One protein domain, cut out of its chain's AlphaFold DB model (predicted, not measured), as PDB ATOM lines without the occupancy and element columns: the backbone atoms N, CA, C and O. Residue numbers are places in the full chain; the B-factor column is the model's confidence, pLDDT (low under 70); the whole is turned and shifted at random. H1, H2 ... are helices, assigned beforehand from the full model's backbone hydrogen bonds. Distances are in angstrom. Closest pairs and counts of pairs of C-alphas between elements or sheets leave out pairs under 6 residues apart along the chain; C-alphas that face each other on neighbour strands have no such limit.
ATOM      1  N   GLN A   3     189.705 193.778 120.072       80.44
ATOM      2  CA  GLN A   3     188.416 194.441 119.808       80.44
ATOM      3  C   GLN A   3     187.417 194.329 120.970       80.44
ATOM      4  O   GLN A   3     186.668 195.262 121.235       80.44
ATOM      5  N   LYS A   4     187.404 193.188 121.674       82.69
ATOM      6  CA  LYS A   4     186.538 192.984 122.848       82.69
ATOM      7  C   LYS A   4     186.998 193.821 124.049       82.69
ATOM      8  O   LYS A   4     186.184 194.111 124.913       82.69
ATOM      9  N   ASP A   5     188.265 194.224 124.069       80.88
ATOM     10  CA  ASP A   5     188.852 195.125 125.061       80.88
ATOM     11  C   ASP A   5     188.723 196.614 124.675       80.88
ATOM     12  O   ASP A   5     189.315 197.484 125.302       80.88
ATOM     13  N   GLY A   6     187.954 196.928 123.622       82.81
ATOM     14  CA  GLY A   6     187.710 198.301 123.170       82.81
ATOM     15  C   GLY A   6     188.788 198.887 122.251       82.81
ATOM     16  O   GLY A   6     188.734 200.077 121.950       82.81
ATOM     17  N   GLY A   7     189.750 198.083 121.787       81.00
ATOM     18  CA  GLY A   7     190.762 198.509 120.816       81.00
ATOM     19  C   GLY A   7     190.283 198.462 119.357       81.00
ATOM     20  O   GLY A   7     189.442 197.644 118.982       81.00
ATOM     21  N   GLU A   8     190.872 199.295 118.498       78.75
ATOM     22  CA  GLU A   8     190.640 199.301 117.045       78.75
ATOM     23  C   GLU A   8     191.756 198.511 116.330       78.75
ATOM     24  O   GLU A   8     192.934 198.672 116.635       78.75
ATOM     25  N   GLY A   9     191.403 197.575 115.437       67.12
ATOM     26  CA  GLY A   9     192.295 196.457 115.092       67.12
ATOM     27  C   GLY A   9     192.843 196.447 113.666       67.12
ATOM     28  O   GLY A   9     192.287 195.756 112.814       67.12
ATOM     29  N   ALA A  10     193.987 197.094 113.450       76.81
ATOM     30  CA  ALA A  10     194.972 196.652 112.464       76.81
ATOM     31  C   ALA A  10     196.233 196.231 113.229       76.81
ATOM     32  O   ALA A  10     196.701 196.972 114.088       76.81
ATOM     33  N   PHE A  11     196.752 195.034 112.962       79.56
ATOM     34  CA  PHE A  11     197.976 194.541 113.588       79.56
ATOM     35  C   PHE A  11     198.853 193.856 112.544       79.56
ATOM     36  O   PHE A  11     198.351 193.274 111.580       79.56
ATOM     37  N   GLU A  12     200.159 193.903 112.768       83.62
ATOM     38  CA  GLU A  12     201.138 193.129 112.015       83.62
ATOM     39  C   GLU A  12     201.614 191.971 112.894       83.62
ATOM     40  O   GLU A  12     201.897 192.148 114.078       83.62
ATOM     41  N   MET A  13     201.639 190.759 112.338       85.38
ATOM     42  CA  MET A  13     202.058 189.566 113.069       85.38
ATOM     43  C   MET A  13     203.498 189.217 112.713       85.38
ATOM     44  O   MET A  13     203.791 188.853 111.574       85.38
ATOM     45  N   GLU A  14     204.374 189.240 113.711       85.12
ATOM     46  CA  GLU A  14     205.694 188.630 113.612       85.12
ATOM     47  C   GLU A  14     205.643 187.179 114.111       85.12
ATOM     48  O   GLU A  14     205.009 186.873 115.121       85.12
ATOM     49  N   ASN A  15     206.322 186.274 113.400       85.50
ATOM     50  CA  ASN A  15     206.363 184.843 113.717       85.50
ATOM     51  C   ASN A  15     207.803 184.405 114.028       85.50
ATOM     52  O   ASN A  15     208.428 183.731 113.201       85.50
ATOM     53  N   PRO A  16     208.365 184.801 115.184       85.94
ATOM     54  CA  PRO A  16     209.673 184.314 115.597       85.94
ATOM     55  C   PRO A  16     209.649 182.786 115.792       85.94
ATOM     56  O   PRO A  16     208.577 182.193 115.973       85.94
ATOM     57  N   PRO A  17     210.818 182.117 115.786       86.75
ATOM     58  CA  PRO A  17     210.897 180.692 116.078       86.75
ATOM     59  C   PRO A  17     210.219 180.325 117.402       86.75
ATOM     60  O   PRO A  17     210.188 181.107 118.359       86.75
ATOM     61  N   ARG A  18     209.703 179.092 117.479       77.62
ATOM     62  CA  ARG A  18     209.148 178.543 118.724       77.62
ATOM     63  C   ARG A  18     210.195 178.660 119.837       77.62
ATOM     64  O   ARG A  18     211.367 178.399 119.593       77.62
ATOM     65  N   LEU A  19     209.756 179.030 121.042       82.38
ATOM     66  CA  LEU A  19     210.593 179.324 122.222       82.38
ATOM     67  C   LEU A  19     211.402 180.634 122.161       82.38
ATOM     68  O   LEU A  19     211.983 181.022 123.169       82.38
ATOM     69  N   SER A  20     211.409 181.360 121.038       86.00
ATOM     70  CA  SER A  20     212.081 182.666 120.916       86.00
ATOM     71  C   SER A  20     211.130 183.862 121.035       86.00
ATOM     72  O   SER A  20     211.583 184.999 120.957       86.00
ATOM     73  N   VAL A  21     209.829 183.620 121.240       88.38
ATOM     74  CA  VAL A  21     208.782 184.659 121.302       88.38
ATOM     75  C   VAL A  21     209.092 185.708 122.370       88.38
ATOM     76  O   VAL A  21     209.085 186.898 122.072       88.38
ATOM     77  N   TRP A  22     209.425 185.276 123.590       88.38
ATOM     78  CA  TRP A  22     209.742 186.191 124.689       88.38
ATOM     79  C   TRP A  22     210.998 187.023 124.417       88.38
ATOM     80  O   TRP A  22     210.977 188.239 124.560       88.38
ATOM     81  N   GLY A  23     212.078 186.387 123.956       87.25
ATOM     82  CA  GLY A  23     213.313 187.100 123.625       87.25
ATOM     83  C   GLY A  23     213.127 188.105 122.483       87.25
ATOM     84  O   GLY A  23     213.672 189.204 122.546       87.25
ATOM     85  N   ALA A  24     212.322 187.762 121.472       85.50
ATOM     86  CA  ALA A  24     211.957 188.679 120.393       85.50
ATOM     87  C   ALA A  24     211.143 189.876 120.913       85.50
ATOM     88  O   ALA A  24     211.398 191.011 120.518       85.50
ATOM     89  N   PHE A  25     210.216 189.639 121.846       86.50
ATOM     90  CA  PHE A  25     209.468 190.700 122.518       86.50
ATOM     91  C   PHE A  25     210.390 191.627 123.333       86.50
ATOM     92  O   PHE A  25     210.313 192.844 123.184       86.50
ATOM     93  N   GLU A  26     211.324 191.075 124.120       84.12
ATOM     94  CA  GLU A  26     212.283 191.856 124.922       84.12
ATOM     95  C   GLU A  26     213.254 192.694 124.070       84.12
ATOM     96  O   GLU A  26     213.648 193.784 124.483       84.12
ATOM     97  N   GLN A  27     213.642 192.210 122.885       83.00
ATOM     98  CA  GLN A  27     214.547 192.911 121.959       83.00
ATOM     99  C   GLN A  27     213.843 193.978 121.093       83.00
ATOM    100  O   GLN A  27     214.508 194.670 120.323       83.00
ATOM    101  N   SER A  28     212.532 194.166 121.293       68.31
ATOM    102  CA  SER A  28     211.613 195.142 120.685       68.31
ATOM    103  C   SER A  28     211.246 194.933 119.207       68.31
ATOM    104  O   SER A  28     212.109 195.054 118.342       68.31
ATOM    105  N   LYS A  29     209.934 194.708 118.963       63.59
ATOM    106  CA  LYS A  29     209.115 195.108 117.781       63.59
ATOM    107  C   LYS A  29     207.605 194.788 117.885       63.59
ATOM    108  O   LYS A  29     206.856 195.212 117.014       63.59
ATOM    109  N   GLY A  30     207.132 194.070 118.908       67.81
ATOM    110  CA  GLY A  30     205.700 193.776 119.087       67.81
ATOM    111  C   GLY A  30     205.110 194.441 120.328       67.81
ATOM    112  O   GLY A  30     205.729 194.410 121.388       67.81
ATOM    113  N   ASP A  31     203.900 194.990 120.220       83.38
ATOM    114  CA  ASP A  31     203.159 195.561 121.359       83.38
ATOM    115  C   ASP A  31     202.533 194.480 122.261       83.38
ATOM    116  O   ASP A  31     202.212 194.721 123.424       83.38
ATOM    117  N   VAL A  32     202.352 193.268 121.722       87.25
ATOM    118  CA  VAL A  32     201.704 192.128 122.381       87.25
ATOM    119  C   VAL A  32     202.434 190.841 121.998       87.25
ATOM    120  O   VAL A  32     202.770 190.639 120.832       87.25
ATOM    121  N   CYS A  33     202.646 189.936 122.955       89.12
ATOM    122  CA  CYS A  33     203.190 188.604 122.693       89.12
ATOM    123  C   CYS A  33     202.450 187.515 123.484       89.12
ATOM    124  O   CYS A  33     201.810 187.783 124.501       89.12
ATOM    125  N   TRP A  34     202.534 186.271 123.004       89.44
ATOM    126  CA  TRP A  34     202.035 185.109 123.739       89.44
ATOM    127  C   TRP A  34     203.075 184.660 124.766       89.44
ATOM    128  O   TRP A  34     204.228 184.419 124.410       89.44
ATOM    129  N   VAL A  35     202.651 184.478 126.015       91.19
ATOM    130  CA  VAL A  35     203.516 184.073 127.132       91.19
ATOM    131  C   VAL A  35     202.883 182.981 127.988       91.19
ATOM    132  O   VAL A  35     201.664 182.796 127.976       91.19
ATOM    133  N   PHE A  36     203.698 182.302 128.795       91.81
ATOM    134  CA  PHE A  36     203.232 181.535 129.939       91.81
ATOM    135  C   PHE A  36     203.396 182.383 131.203       91.81
ATOM    136  O   PHE A  36     204.498 182.633 131.682       91.81
ATOM    137  N   VAL A  37     202.281 182.820 131.791       92.88
ATOM    138  CA  VAL A  37     202.283 183.638 133.021       92.88
ATOM    139  C   VAL A  37     203.073 183.004 134.183       92.88
ATOM    140  O   VAL A  37     203.781 183.743 134.877       92.88
ATOM    141  N   PRO A  38     203.030 181.670 134.396       94.00
ATOM    142  CA  PRO A  38     203.863 181.040 135.413       94.00
ATOM    143  C   PRO A  38     205.368 181.130 135.134       94.00
ATOM    144  O   PRO A  38     206.142 180.949 136.060       94.00
ATOM    145  N   TRP A  39     205.795 181.416 133.900       94.81
ATOM    146  CA  TRP A  39     207.205 181.528 133.530       94.81
ATOM    147  C   TRP A  39     207.589 182.962 133.157       94.81
ATOM    148  O   TRP A  39     208.064 183.703 134.018       94.81
ATOM    149  N   GLU A  40     207.337 183.404 131.921       94.31
ATOM    150  CA  GLU A  40     207.702 184.750 131.458       94.31
ATOM    151  C   GLU A  40     207.050 185.854 132.302       94.31
ATOM    152  O   GLU A  40     207.661 186.892 132.552       94.31
ATOM    153  N   GLY A  41     205.838 185.617 132.818       94.12
ATOM    154  CA  GLY A  41     205.193 186.548 133.744       94.12
ATOM    155  C   GLY A  41     205.977 186.735 135.048       94.12
ATOM    156  O   GLY A  41     206.078 187.852 135.557       94.12
ATOM    157  N   GLN A  42     206.591 185.667 135.569       95.25
ATOM    158  CA  GLN A  42     207.447 185.749 136.757       95.25
ATOM    159  C   GLN A  42     208.825 186.336 136.430       95.25
ATOM    160  O   GLN A  42     209.347 187.106 137.236       95.25
ATOM    161  N   VAL A  43     209.373 186.066 135.238       94.00
ATOM    162  CA  VAL A  43     210.589 186.735 134.737       94.00
ATOM    163  C   VAL A  43     210.382 188.250 134.695       94.00
ATOM    164  O   VAL A  43     211.195 188.998 135.240       94.00
ATOM    165  N   ALA A  44     209.276 188.713 134.105       92.62
ATOM    166  CA  ALA A  44     208.924 190.130 134.043       92.62
ATOM    167  C   ALA A  44     208.761 190.734 135.444       92.62
ATOM    168  O   ALA A  44     209.384 191.750 135.756       92.62
ATOM    169  N   ARG A  45     208.008 190.060 136.324       92.38
ATOM    170  CA  ARG A  45     207.805 190.494 137.711       92.38
ATOM    171  C   ARG A  45     209.124 190.650 138.468       92.38
ATOM    172  O   ARG A  45     209.309 191.657 139.147       92.38
ATOM    173  N   LYS A  46     210.048 189.692 138.335       92.81
ATOM    174  CA  LYS A  46     211.370 189.749 138.975       92.81
ATOM    175  C   LYS A  46     212.208 190.925 138.458       92.81
ATOM    176  O   LYS A  46     212.931 191.548 139.229       92.81
ATOM    177  N   LYS A  47     212.064 191.276 137.177       91.62
ATOM    178  CA  LYS A  47     212.687 192.461 136.561       91.62
ATOM    179  C   LYS A  47     211.963 193.782 136.879       91.62
ATOM    180  O   LYS A  47     212.388 194.825 136.392       91.62
ATOM    181  N   GLY A  48     210.879 193.763 137.659       90.81
ATOM    182  CA  GLY A  48     210.066 194.952 137.940       90.81
ATOM    183  C   GLY A  48     209.258 195.451 136.736       90.81
ATOM    184  O   GLY A  48     208.852 196.611 136.708       90.81
ATOM    185  N   ILE A  49     209.038 194.596 135.735       89.12
ATOM    186  CA  ILE A  49     208.261 194.907 134.534       89.12
ATOM    187  C   ILE A  49     206.799 194.543 134.793       89.12
ATOM    188  O   ILE A  49     206.466 193.382 135.042       89.12
ATOM    189  N   ASN A  50     205.917 195.537 134.703       88.12
ATOM    190  CA  ASN A  50     204.476 195.329 134.797       88.12
ATOM    191  C   ASN A  50     203.928 194.870 133.443       88.12
ATOM    192  O   ASN A  50     204.102 195.559 132.438       88.12
ATOM    193  N   LEU A  51     203.253 193.720 133.427       88.94
ATOM    194  CA  LEU A  51     202.583 193.197 132.240       88.94
ATOM    195  C   LEU A  51     201.080 193.461 132.311       88.94
ATOM    196  O   LEU A  51     200.448 193.180 133.331       88.94
ATOM    197  N   ASN A  52     200.506 193.903 131.194       89.25
ATOM    198  CA  ASN A  52     199.070 193.808 130.957       89.25
ATOM    199  C   ASN A  52     198.783 192.415 130.390       89.25
ATOM    200  O   ASN A  52     199.259 192.071 129.309       89.25
ATOM    201  N   VAL A  53     198.059 191.593 131.149       90.19
ATOM    202  CA  VAL A  53     197.797 190.194 130.795       90.19
ATOM    203  C   VAL A  53     196.360 190.049 130.325       90.19
ATOM    204  O   VAL A  53     195.429 190.278 131.090       90.19
ATOM    205  N   PHE A  54     196.196 189.598 129.086       89.44
ATOM    206  CA  PHE A  54     194.901 189.271 128.505       89.44
ATOM    207  C   PHE A  54     194.726 187.755 128.491       89.44
ATOM    208  O   PHE A  54     195.425 187.063 127.746       89.44
ATOM    209  N   LYS A  55     193.812 187.211 129.298       89.50
ATOM    210  CA  LYS A  55     193.543 185.770 129.279       89.50
ATOM    211  C   LYS A  55     192.440 185.450 128.288       89.50
ATOM    212  O   LYS A  55     191.462 186.173 128.178       89.50
ATOM    213  N   LEU A  56     192.571 184.327 127.590       89.06
ATOM    214  CA  LEU A  56     191.578 183.883 126.607       89.06
ATOM    215  C   LEU A  56     190.173 183.731 127.216       89.06
ATOM    216  O   LEU A  56     189.191 184.141 126.596       89.06
ATOM    217  N   GLU A  57     190.100 183.214 128.446       85.44
ATOM    218  CA  GLU A  57     188.848 183.020 129.187       85.44
ATOM    219  C   GLU A  57     188.087 184.332 129.440       85.44
ATOM    220  O   GLU A  57     186.865 184.348 129.304       85.44
ATOM    221  N   ASP A  58     188.798 185.443 129.671       90.50
ATOM    222  CA  ASP A  58     188.202 186.770 129.904       90.50
ATOM    223  C   ASP A  58     187.509 187.326 128.646       90.50
ATOM    224  O   ASP A  58     186.676 188.226 128.723       90.50
ATOM    225  N   TYR A  59     187.827 186.773 127.473       89.31
ATOM    226  CA  TYR A  59     187.295 187.201 126.179       89.31
ATOM    227  C   TYR A  59     186.436 186.133 125.499       89.31
ATOM    228  O   TYR A  59     186.233 186.193 124.280       89.31
ATOM    229  N   GLU A  60     185.917 185.173 126.271       87.44
ATOM    230  CA  GLU A  60     185.077 184.060 125.802       87.44
ATOM    231  C   GLU A  60     185.749 183.242 124.687       87.44
ATOM    232  O   GLU A  60     185.087 182.710 123.794       87.44
TER     233      GLU A  60
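AT A GLANCE: This is residues 3 to 60 of the 183 residues of the protein "NMT1 domain-containing protein" of Cytophagales bacterium (UniProt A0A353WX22). This domain has little regular structure: two short helices, H2 and H1, run nearly side by side at one end, and a single turn, H3, sits at the far end, with loops between. The unnamed stretch of residues 3 to 20 sweeps round the outside. The printed part has 58 residues, with 20 in three named helices, in the order H1, H2, H3, and no named strand; the class is all helix. It is only just loose, close to compact, with a radius of gyration of the C-alphas of 12.4 A and spans of 29 by 22 by 19 A.

HOW THE PARTS SIT: H2, residues 37 to 46, and H1, residues 21 to 26, are close but not clearly touching; their closest C-alphas, of Glu 40 and Trp 22, are 7.2 A apart. They run the same way at a shallow tilt of 15 degrees. H3, residues 56 to 59, is apart from both. Every O i to N i+4 pair is within hydrogen-bond range in H1, and 5 of 6 in H2; H3 is too short for such a pair.

IN THESE COORDINATES: H2 measures 12.5 A from C-alpha 37 at (202.283, 183.638, 133.021) to C-alpha 46, H1 8.8 A and H3 5.4 A, ending with C-alpha 59 at (187.295, 187.201, 126.179).

THE WHOLE: The C-alphas of Ala 10 and Lys 46, the two farthest apart, are 31.9 A apart. The printed part has no cut, and both links are short. Residues 9 and 28 to 30 are under pLDDT 70.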